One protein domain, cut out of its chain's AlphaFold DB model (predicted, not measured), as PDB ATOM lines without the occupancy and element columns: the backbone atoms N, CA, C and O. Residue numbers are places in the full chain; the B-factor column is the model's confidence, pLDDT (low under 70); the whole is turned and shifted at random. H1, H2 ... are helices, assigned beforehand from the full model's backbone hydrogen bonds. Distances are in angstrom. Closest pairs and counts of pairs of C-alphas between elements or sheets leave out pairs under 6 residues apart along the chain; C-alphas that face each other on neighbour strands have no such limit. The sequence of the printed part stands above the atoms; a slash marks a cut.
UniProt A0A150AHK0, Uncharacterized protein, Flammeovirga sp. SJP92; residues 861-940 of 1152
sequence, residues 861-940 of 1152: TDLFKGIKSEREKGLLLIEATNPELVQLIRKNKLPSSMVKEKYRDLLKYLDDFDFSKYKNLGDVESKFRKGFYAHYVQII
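Overview. This is residues 861 to 940 of the 1152 residues of an uncharacterized protein of Flammeovirga sp. SJP92 (UniProt A0A150AHK0). The longest helix, H4, runs nearly antiparallel beside H3 as a long helical hairpin, and a shorter helical hairpin of H1 and H2 is set crosswise to it. Of the shorter hairpin, H1 meets residues 907 to 912 of H3 near Arg 871, making a corner there, and reaches residues 925 to 929 of H4 near Leu 877, while H2 stays clear of both H3 and H4. The printed part has 80 residues, with four named helices in the order H1, H2, H3, H4 and no named strand; the class is all helix. It is compact, with a radius of gyration of the C-alphas of 12.4 A, and elongated, with spans of 37 by 21 by 20 A.

Along the chain. H4, residues 921 to 939, is 26.5 A long and runs from C-alpha 921 at (367.624, 370.726, 399.940) to C-alpha 939 at (367.963, 352.091, 418.772). H3, residues 900 to 912, is 17.8 A long and begins with C-alpha 900 at (359.627, 350.246, 421.575). H1, residues 870 to 879, is 14.1 A long, with C-alpha 870 at (356.890, 365.614, 407.771). H2, residues 883 to 890, is 10.3 A long.

Arrangement. H4 and H3 form a helical hairpin and run opposite ways at a shallow tilt of 11 degrees. H4 touches H3 with residues 932 to 939 alone, and the closest C-alphas are those of Lys 902 and Ile 939, 5.5 A apart. H1 is the hub, touching three other helices. With H4 it only just touches, with 3 pairs of C-alphas within 8 A; the closest, those of Leu 877 and Glu 925, are 7.0 A apart. Their lines are about perpendicular, at 90 degrees. H3 touches H1 with residues 907 to 912 alone, about perpendicular at 79 degrees, and the closest C-alphas, those of Arg 871 and Leu 910, are 4.6 A apart. H1 and H2 form a second helical hairpin and touch, opposite ways at a shallow tilt of 27 degrees; the closest C-alphas, those of Glu 879 and Val 886, are 5.8 A apart. H2 is apart from H3 and from H4. The helix packing is part aligned, part crossed, with 2 of the 4 touching pairs at a shallow tilt. In H1, H2, H3 and H4 every O i to N i+4 pair is within hydrogen-bond range.

Size, cuts and confidence. The two C-alphas farthest apart are those of Asp 862 and Ser 897, at 37.6 A. The printed part, residues 861 to 940, has no cut. The link H1 to H2 is tight, the links H2 to H3 and H3 to H4 are short, and no link is long. The mean pLDDT of the printed part is 83.3; it is under 70 at residue 881 and at residues 895 to 898, which lie in the link H2 to H3.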
ATOM      1  N   THR A 861     359.496 373.012 398.782       71.94
ATOM      2  CA  THR A 861     358.097 373.095 398.341       71.94
ATOM      3  C   THR A 861     357.807 372.283 397.083       71.94
ATOM      4  O   THR A 861     356.707 371.746 396.972       71.94
ATOM      5  N   ASP A 862     358.772 372.165 396.169       73.12
ATOM      6  CA  ASP A 862     358.627 371.424 394.915       73.12
ATOM      7  C   ASP A 862     358.954 369.943 395.120       73.12
ATOM      8  O   ASP A 862     358.171 369.083 394.717       73.12
ATOM      9  N   LEU A 863     360.035 369.634 395.850       75.56
ATOM     10  CA  LEU A 863     360.384 368.255 396.218       75.56
ATOM     11  C   LEU A 863     359.294 367.581 397.068       75.56
ATOM     12  O   LEU A 863     359.045 366.385 396.934       75.56
ATOM     13  N   PHE A 864     358.635 368.343 397.943       87.06
ATOM     14  CA  PHE A 864     357.560 367.858 398.810       87.06
ATOM     15  C   PHE A 864     356.159 368.241 398.317       87.06
ATOM     16  O   PHE A 864     355.195 368.169 399.087       87.06
ATOM     17  N   LYS A 865     356.007 368.642 397.049       85.25
ATOM     18  CA  LYS A 865     354.710 369.030 396.481       85.25
ATOM     19  C   LYS A 865     353.726 367.858 396.567       85.25
ATOM     20  O   LYS A 865     353.949 366.791 396.010       85.25
ATOM     21  N   GLY A 866     352.634 368.052 397.309       85.69
ATOM     22  CA  GLY A 866     351.635 367.013 397.599       85.69
ATOM     23  C   GLY A 866     351.904 366.165 398.855       85.69
ATOM     24  O   GLY A 866     350.986 365.507 399.343       85.69
ATOM     25  N   ILE A 867     353.101 366.227 399.449       90.56
ATOM     26  CA  ILE A 867     353.466 365.456 400.647       90.56
ATOM     27  C   ILE A 867     353.155 366.271 401.911       90.56
ATOM     28  O   ILE A 867     353.907 367.157 402.315       90.56
ATOM     29  N   LYS A 868     352.030 365.959 402.567       89.75
ATOM     30  CA  LYS A 868     351.553 366.681 403.769       89.75
ATOM     31  C   LYS A 868     352.214 366.267 405.091       89.75
ATOM     32  O   LYS A 868     352.033 366.959 406.084       89.75
ATOM     33  N   SER A 869     352.909 365.131 405.131       94.88
ATOM     34  CA  SER A 869     353.460 364.546 406.361       94.88
ATOM     35  C   SER A 869     354.965 364.787 406.454       94.88
ATOM     36  O   SER A 869     355.688 364.319 405.575       94.88
ATOM     37  N   GLU A 870     355.445 365.439 407.520       94.62
ATOM     38  CA  GLU A 870     356.890 365.614 407.771       94.62
ATOM     39  C   GLU A 870     357.619 364.263 407.790       94.62
ATOM     40  O   GLU A 870     358.665 364.113 407.161       94.62
ATOM     41  N   ARG A 871     356.994 363.225 408.365       94.50
ATOM     42  CA  ARG A 871     357.531 361.858 408.332       94.50
ATOM     43  C   ARG A 871     357.772 361.363 406.913       94.50
ATOM     44  O   ARG A 871     358.803 360.754 406.655       94.50
ATOM     45  N   GLU A 872     356.839 361.607 405.999       94.00
ATOM     46  CA  GLU A 872     356.953 361.123 404.621       94.00
ATOM     47  C   GLU A 872     357.972 361.942 403.815       94.00
ATOM     48  O   GLU A 872     358.726 361.368 403.033       94.00
ATOM     49  N   LYS A 873     358.089 363.252 404.086       93.50
ATOM     50  CA  LYS A 873     359.180 364.102 403.573       93.50
ATOM     51  C   LYS A 873     360.548 363.574 404.013       93.50
ATOM     52  O   LYS A 873     361.450 363.407 403.195       93.50
ATOM     53  N   GLY A 874     360.686 363.242 405.297       93.19
ATOM     54  CA  GLY A 874     361.902 362.655 405.849       93.19
ATOM     55  C   GLY A 874     362.211 361.268 405.283       93.19
ATOM     56  O   GLY A 874     363.356 360.985 404.938       93.19
ATOM     57  N   LEU A 875     361.197 360.413 405.123       93.44
ATOM     58  CA  LEU A 875     361.366 359.102 404.497       93.44
ATOM     59  C   LEU A 875     361.801 359.220 403.033       93.44
ATOM     60  O   LEU A 875     362.740 358.525 402.660       93.44
ATOM     61  N   LEU A 876     361.237 360.140 402.244       88.94
ATOM     62  CA  LEU A 876     361.671 360.401 400.864       88.94
ATOM     63  C   LEU A 876     363.168 360.771 400.787       88.94
ATOM     64  O   LEU A 876     363.904 360.246 399.954       88.94
ATOM     65  N   LEU A 877     363.650 361.618 401.704       86.50
ATOM     66  CA  LEU A 877     365.068 361.998 401.773       86.50
ATOM     67  C   LEU A 877     366.003 360.863 402.207       86.50
ATOM     68  O   LEU A 877     367.191 360.892 401.874       86.50
ATOM     69  N   ILE A 878     365.510 359.884 402.967       87.38
ATOM     70  CA  ILE A 878     366.275 358.679 403.318       87.38
ATOM     71  C   ILE A 878     366.239 357.687 402.153       87.38
ATOM     72  O   ILE A 878     367.265 357.078 401.862       87.38
ATOM     73  N   GLU A 879     365.104 357.563 401.459       85.50
ATOM     74  CA  GLU A 879     364.845 356.597 400.381       85.50
ATOM     75  C   GLU A 879     365.845 356.732 399.230       85.50
ATOM     76  O   GLU A 879     366.340 355.721 398.739       85.50
ATOM     77  N   ALA A 880     366.252 357.964 398.906       73.31
ATOM     78  CA  ALA A 880     367.314 358.260 397.940       73.31
ATOM     79  C   ALA A 880     368.687 357.629 398.279       73.31
ATOM     80  O   ALA A 880     369.521 357.461 397.395       73.31
ATOM     81  N   THR A 881     368.934 357.280 399.548       67.00
ATOM     82  CA  THR A 881     370.176 356.620 400.010       67.00
ATOM     83  C   THR A 881     369.974 355.217 400.570       67.00
ATOM     84  O   THR A 881     370.921 354.439 400.603       67.00
ATOM     85  N   ASN A 882     368.781 354.891 401.065       74.94
ATOM     86  CA  ASN A 882     368.497 353.634 401.747       74.94
ATOM     87  C   ASN A 882     367.005 353.257 401.625       74.94
ATOM     88  O   ASN A 882     366.227 353.440 402.575       74.94
ATOM     89  N   PRO A 883     366.574 352.765 400.451       78.44
ATOM     90  CA  PRO A 883     365.172 352.447 400.207       78.44
ATOM     91  C   PRO A 883     364.682 351.270 401.063       78.44
ATOM     92  O   PRO A 883     363.522 351.251 401.474       78.44
ATOM     93  N   GLU A 884     365.539 350.308 401.418       77.12
ATOM     94  CA  GLU A 884     365.159 349.167 402.256       77.12
ATOM     95  C   GLU A 884     364.843 349.571 403.700       77.12
ATOM     96  O   GLU A 884     363.849 349.098 404.260       77.12
ATOM     97  N   LEU A 885     365.613 350.487 404.302       82.31
ATOM     98  CA  LEU A 885     365.290 351.045 405.620       82.31
ATOM     99  C   LEU A 885     363.937 351.759 405.603       82.31
ATOM    100  O   LEU A 885     363.121 351.556 406.506       82.31
ATOM    101  N   VAL A 886     363.672 352.549 404.562       88.00
ATOM    102  CA  VAL A 886     362.388 353.239 404.392       88.00
ATOM    103  C   VAL A 886     361.246 352.241 404.233       88.00
ATOM    104  O   VAL A 886     360.219 352.384 404.896       88.00
ATOM    105  N   GLN A 887     361.427 351.171 403.454       85.25
ATOM    106  CA  GLN A 887     360.433 350.102 403.367       85.25
ATOM    107  C   GLN A 887     360.181 349.412 404.713       85.25
ATOM    108  O   GLN A 887     359.030 349.081 405.003       85.25
ATOM    109  N   LEU A 888     361.204 349.185 405.543       82.94
ATOM    110  CA  LEU A 888     361.036 348.586 406.873       82.94
ATOM    111  C   LEU A 888     360.262 349.508 407.824       82.94
ATOM    112  O   LEU A 888     359.368 349.026 408.527       82.94
ATOM    113  N   ILE A 889     360.552 350.816 407.800       88.00
ATOM    114  CA  ILE A 889     359.823 351.832 408.574       88.00
ATOM    115  C   ILE A 889     358.367 351.930 408.086       88.00
ATOM    116  O   ILE A 889     357.452 351.749 408.889       88.00
ATOM    117  N   ARG A 890     358.126 352.112 406.775       90.50
ATOM    118  CA  ARG A 890     356.770 352.189 406.184       90.50
ATOM    119  C   ARG A 890     355.936 350.932 406.460       90.50
ATOM    120  O   ARG A 890     354.756 351.034 406.773       90.50
ATOM    121  N   LYS A 891     356.536 349.736 406.388       86.19
ATOM    122  CA  LYS A 891     355.858 348.459 406.695       86.19
ATOM    123  C   LYS A 891     355.665 348.227 408.202       86.19
ATOM    124  O   LYS A 891     355.025 347.244 408.567       86.19
ATOM    125  N   ASN A 892     356.240 349.072 409.063       83.38
ATOM    126  CA  ASN A 892     356.347 348.879 410.512       83.38
ATOM    127  C   ASN A 892     356.931 347.495 410.891       83.38
ATOM    128  O   ASN A 892     356.547 346.890 411.890       83.38
ATOM    129  N   LYS A 893     357.843 346.977 410.051       77.69
ATOM    130  CA  LYS A 893     358.446 345.628 410.120       77.69
ATOM    131  C   LYS A 893     359.903 345.666 410.588       77.69
ATOM    132  O   LYS A 893     360.733 344.886 410.127       77.69
ATOM    133  N   LEU A 894     360.233 346.596 411.476       70.25
ATOM    134  CA  LEU A 894     361.560 346.639 412.082       70.25
ATOM    135  C   LEU A 894     361.756 345.475 413.073       70.25
ATOM    136  O   LEU A 894     360.764 344.921 413.558       70.25
ATOM    137  N   PRO A 895     363.013 345.084 413.365       67.94
ATOM    138  CA  PRO A 895     363.310 343.953 414.235       67.94
ATOM    139  C   PRO A 895     362.571 344.023 415.576       67.94
ATOM    140  O   PRO A 895     362.584 345.048 416.262       67.94
ATOM    141  N   SER A 896     361.957 342.909 415.985       63.00
ATOM    142  CA  SER A 896     361.225 342.783 417.260       63.00
ATOM    143  C   SER A 896     362.113 342.990 418.495       63.00
ATOM    144  O   SER A 896     361.610 343.192 419.600       63.00
ATOM    145  N   SER A 897     363.430 342.978 418.289       61.53
ATOM    146  CA  SER A 897     364.497 343.320 419.223       61.53
ATOM    147  C   SER A 897     364.623 344.827 419.526       61.53
ATOM    148  O   SER A 897     365.337 345.191 420.465       61.53
ATOM    149  N   MET A 898     363.933 345.717 418.795       67.00
ATOM    150  CA  MET A 898     363.894 347.153 419.101       67.00
ATOM    151  C   MET A 898     363.191 347.457 420.430       67.00
ATOM    152  O   MET A 898     362.055 347.050 420.680       67.00
ATOM    153  N   VAL A 899     363.828 348.298 421.250       72.44
ATOM    154  CA  VAL A 899     363.168 348.934 422.398       72.44
ATOM    155  C   VAL A 899     362.075 349.862 421.858       72.44
ATOM    156  O   VAL A 899     362.384 350.870 421.224       72.44
ATOM    157  N   LYS A 900     360.801 349.524 422.112       78.25
ATOM    158  CA  LYS A 900     359.627 350.246 421.575       78.25
ATOM    159  C   LYS A 900     359.675 351.757 421.818       78.25
ATOM    160  O   LYS A 900     359.216 352.511 420.971       78.25
ATOM    161  N   GLU A 901     360.225 352.188 422.950       80.62
ATOM    162  CA  GLU A 901     360.407 353.603 423.301       80.62
ATOM    163  C   GLU A 901     361.375 354.294 422.338       80.62
ATOM    164  O   GLU A 901     360.975 355.213 421.638       80.62
ATOM    165  N   LYS A 902     362.586 353.761 422.166       82.62
ATOM    166  CA  LYS A 902     363.582 354.339 421.252       82.62
ATOM    167  C   LYS A 902     363.133 354.367 419.787       82.62
ATOM    168  O   LYS A 902     363.529 355.248 419.033       82.62
ATOM    169  N   TYR A 903     362.323 353.396 419.358       84.31
ATOM    170  CA  TYR A 903     361.738 353.441 418.016       84.31
ATOM    171  C   TYR A 903     360.654 354.524 417.899       84.31
ATOM    172  O   TYR A 903     360.589 355.202 416.875       84.31
ATOM    173  N   ARG A 904     359.860 354.761 418.956       86.56
ATOM    174  CA  ARG A 904     358.998 355.953 419.017       86.56
ATOM    175  C   ARG A 904     359.826 357.232 418.968       86.56
ATOM    176  O   ARG A 904     359.391 358.142 418.287       86.56
ATOM    177  N   ASP A 905     361.001 357.291 419.595       88.19
ATOM    178  CA  ASP A 905     361.878 358.470 419.518       88.19
ATOM    179  C   ASP A 905     362.397 358.717 418.088       88.19
ATOM    180  O   ASP A 905     362.443 359.860 417.643       88.19
ATOM    181  N   LEU A 906     362.713 357.661 417.324       89.31
ATOM    182  CA  LEU A 906     363.063 357.784 415.900       89.31
ATOM    183  C   LEU A 906     361.876 358.260 415.048       89.31
ATOM    184  O   LEU A 906     362.042 359.142 414.208       89.31
ATOM    185  N   LEU A 907     360.686 357.680 415.241       92.81
ATOM    186  CA  LEU A 907     359.481 358.114 414.525       92.81
ATOM    187  C   LEU A 907     359.102 359.549 414.892       92.81
ATOM    188  O   LEU A 907     358.810 360.338 414.006       92.81
ATOM    189  N   LYS A 908     359.200 359.900 416.175       93.56
ATOM    190  CA  LYS A 908     359.002 361.252 416.679       93.56
ATOM    191  C   LYS A 908     360.015 362.220 416.079       93.56
ATOM    192  O   LYS A 908     359.628 363.312 415.705       93.56
ATOM    193  N   TYR A 909     361.279 361.830 415.902       94.56
ATOM    194  CA  TYR A 909     362.236 362.657 415.165       94.56
ATOM    195  C   TYR A 909     361.792 362.892 413.710       94.56
ATOM    196  O   TYR A 909     361.924 364.006 413.221       94.56
ATOM    197  N   LEU A 910     361.237 361.886 413.023       93.44
ATOM    198  CA  LEU A 910     360.679 362.062 411.673       93.44
ATOM    199  C   LEU A 910     359.412 362.941 411.651       93.44
ATOM    200  O   LEU A 910     359.190 363.637 410.666       93.44
ATOM    201  N   ASP A 911     358.591 362.900 412.703       94.81
ATOM    202  CA  ASP A 911     357.363 363.699 412.836       94.81
ATOM    203  C   ASP A 911     357.649 365.163 413.230       94.81
ATOM    204  O   ASP A 911     357.030 366.081 412.696       94.81
ATOM    205  N   ASP A 912     358.589 365.375 414.156       95.12
ATOM    206  CA  ASP A 912     358.935 366.671 414.755       95.12
ATOM    207  C   ASP A 912     359.991 367.445 413.938       95.12
ATOM    208  O   ASP A 912     360.238 368.629 414.211       95.12
ATOM    209  N   PHE A 913     360.665 366.811 412.965       94.94
ATOM    210  CA  PHE A 913     361.637 367.501 412.112       94.94
ATOM    211  C   PHE A 913     360.915 368.411 411.119       94.94
ATOM    212  O   PHE A 913     360.547 368.022 410.018       94.94
ATOM    213  N   ASP A 914     360.744 369.658 411.541       94.62
ATOM    214  CA  ASP A 914     360.134 370.728 410.766       94.62
ATOM    215  C   ASP A 914     360.972 371.067 409.522       94.62
ATOM    216  O   ASP A 914     361.947 371.827 409.588       94.62
ATOM    217  N   PHE A 915     360.575 370.513 408.372       92.25
ATOM    218  CA  PHE A 915     361.232 370.762 407.092       92.25
ATOM    219  C   PHE A 915     361.009 372.194 406.586       92.25
ATOM    220  O   PHE A 915     361.783 372.663 405.754       92.25
ATOM    221  N   SER A 916     360.008 372.919 407.104       88.88
ATOM    222  CA  SER A 916     359.700 374.299 406.692       88.88
ATOM    223  C   SER A 916     360.681 375.344 407.239       88.88
ATOM    224  O   SER A 916     360.782 376.443 406.694       88.88
ATOM    225  N   LYS A 917     361.464 375.000 408.273       91.75
ATOM    226  CA  LYS A 917     362.553 375.850 408.803       91.75
ATOM    227  C   LYS A 917     363.739 376.013 407.849       91.75
ATOM    228  O   LYS A 917     364.631 376.818 408.120       91.75
ATOM    229  N   TYR A 918     363.770 375.253 406.764       88.81
ATOM    230  CA  TYR A 918     364.840 375.247 405.782       88.81
ATOM    231  C   TYR A 918     364.291 375.699 404.429       88.81
ATOM    232  O   TYR A 918     363.109 375.531 404.142       88.81
ATOM    233  N   LYS A 919     365.146 376.305 403.603       76.56
ATOM    234  CA  LYS A 919     364.750 376.817 402.278       76.56
ATOM    235  C   LYS A 919     365.153 375.871 401.149       76.56
ATOM    236  O   LYS A 919     364.370 375.643 400.234       76.56
ATOM    237  N   ASN A 920     366.348 375.301 401.272       79.31
ATOM    238  CA  ASN A 920     367.015 374.494 400.260       79.31
ATOM    239  C   ASN A 920     367.189 373.031 400.699       79.31
ATOM    240  O   ASN A 920     367.169 372.700 401.891       79.31
ATOM    241  N   LEU A 921     367.399 372.153 399.716       73.31
ATOM    242  CA  LEU A 921     367.624 370.726 399.940       73.31
ATOM    243  C   LEU A 921     368.927 370.439 400.705       73.31
ATOM    244  O   LEU A 921     368.926 369.591 401.595       73.31
ATOM    245  N   GLY A 922     370.016 371.162 400.422       72.19
ATOM    246  CA  GLY A 922     371.336 370.893 401.007       72.19
ATOM    247  C   GLY A 922     371.410 371.095 402.529       72.19
ATOM    248  O   GLY A 922     371.958 370.251 403.248       72.19
ATOM    249  N   ASP A 923     370.821 372.182 403.042       74.75
ATOM    250  CA  ASP A 923     370.727 372.477 404.477       74.75
ATOM    251  C   ASP A 923     369.920 371.410 405.214       74.75
ATOM    252  O   ASP A 923     370.308 370.989 406.312       74.75
ATOM    253  N   VAL A 924     368.801 370.986 404.616       81.94
ATOM    254  CA  VAL A 924     367.975 369.902 405.147       81.94
ATOM    255  C   VAL A 924     368.767 368.615 405.162       81.94
ATOM    256  O   VAL A 924     368.943 368.040 406.225       81.94
ATOM    257  N   GLU A 925     369.238 368.154 404.007       75.88
ATOM    258  CA  GLU A 925     369.753 366.801 403.817       75.88
ATOM    259  C   GLU A 925     370.894 366.496 404.796       75.88
ATOM    260  O   GLU A 925     370.886 365.454 405.453       75.88
ATOM    261  N   SER A 926     371.807 367.450 404.999       74.00
ATOM    262  CA  SER A 926     372.902 367.329 405.966       74.00
ATOM    263  C   SER A 926     372.417 367.283 407.425       74.00
ATOM    264  O   SER A 926     372.773 366.367 408.175       74.00
ATOM    265  N   LYS A 927     371.577 368.240 407.854       81.31
ATOM    266  CA  LYS A 927     371.106 368.339 409.252       81.31
ATOM    267  C   LYS A 927     370.129 367.217 409.607       81.31
ATOM    268  O   LYS A 927     370.264 366.601 410.667       81.31
ATOM    269  N   PHE A 928     369.192 366.933 408.709       89.31
ATOM    270  CA  PHE A 928     368.198 365.877 408.822       89.31
ATOM    271  C   PHE A 928     368.849 364.496 408.860       89.31
ATOM    272  O   PHE A 928     368.637 363.763 409.821       89.31
ATOM    273  N   ARG A 929     369.704 364.132 407.888       81.25
ATOM    274  CA  ARG A 929     370.343 362.803 407.906       81.25
ATOM    275  C   ARG A 929     371.254 362.625 409.115       81.25
ATOM    276  O   ARG A 929     371.228 361.564 409.732       81.25
ATOM    277  N   LYS A 930     372.002 363.660 409.521       79.62
ATOM    278  CA  LYS A 930     372.816 363.611 410.747       79.62
ATOM    279  C   LYS A 930     371.963 363.343 411.992       79.62
ATOM    280  O   LYS A 930     372.317 362.477 412.790       79.62
ATOM    281  N   GLY A 931     370.852 364.060 412.168       84.31
ATOM    282  CA  GLY A 931     369.954 363.844 413.302       84.31
ATOM    283  C   GLY A 931     369.212 362.505 413.227       84.31
ATOM    284  O   GLY A 931     369.123 361.810 414.238       84.31
ATOM    285  N   PHE A 932     368.768 362.093 412.039       88.25
ATOM    286  CA  PHE A 932     368.124 360.801 411.804       88.25
ATOM    287  C   PHE A 932     369.059 359.646 412.164       88.25
ATOM    288  O   PHE A 932     368.695 358.797 412.978       88.25
ATOM    289  N   TYR A 933     370.291 359.634 411.643       82.25
ATOM    290  CA  TYR A 933     371.256 358.583 411.968       82.25
ATOM    291  C   TYR A 933     371.720 358.642 413.426       82.25
ATOM    292  O   TYR A 933     371.954 357.590 414.012       82.25
ATOM    293  N   ALA A 934     371.759 359.813 414.072       80.38
ATOM    294  CA  ALA A 934     372.012 359.896 415.512       80.38
ATOM    295  C   ALA A 934     370.919 359.190 416.341       80.38
ATOM    296  O   ALA A 934     371.247 358.426 417.250       80.38
ATOM    297  N   HIS A 935     369.634 359.371 416.010       84.56
ATOM    298  CA  HIS A 935     368.535 358.630 416.647       84.56
ATOM    299  C   HIS A 935     368.550 357.144 416.244       84.56
ATOM    300  O   HIS A 935     368.359 356.268 417.090       84.56
ATOM    301  N   TYR A 936     368.881 356.834 414.986       82.88
ATOM    302  CA  TYR A 936     369.016 355.456 414.513       82.88
ATOM    303  C   TYR A 936     370.157 354.701 415.224       82.88
ATOM    304  O   TYR A 936     370.036 353.521 415.532       82.88
ATOM    305  N   VAL A 937     371.255 355.363 415.588       76.69
ATOM    306  CA  VAL A 937     372.314 354.735 416.396       76.69
ATOM    307  C   VAL A 937     371.830 354.414 417.813       76.69
ATOM    308  O   VAL A 937     372.281 353.439 418.414       76.69
ATOM    309  N   GLN A 938     370.886 355.177 418.371       82.06
ATOM    310  CA  GLN A 938     370.401 354.938 419.733       82.06
ATOM    311  C   GLN A 938     369.549 353.669 419.854       82.06
ATOM    312  O   GLN A 938     369.647 352.983 420.881       82.06
ATOM    313  N   ILE A 939     368.759 353.331 418.825       79.94
ATOM    314  CA  ILE A 939     367.963 352.091 418.772       79.94
ATOM    315  C   ILE A 939     368.833 350.832 418.640       79.94
ATOM    316  O   ILE A 939     368.364 349.767 419.041       79.94
ATOM    317  N   ILE A 940     370.089 350.938 418.169       77.56
ATOM    318  CA  ILE A 940     371.001 349.787 418.041       77.56
ATOM    319  C   ILE A 940     371.173 349.102 419.414       77.56
ATOM    320  O   ILE A 940     371.546 349.765 420.400       77.56
TER     321      ILE A 940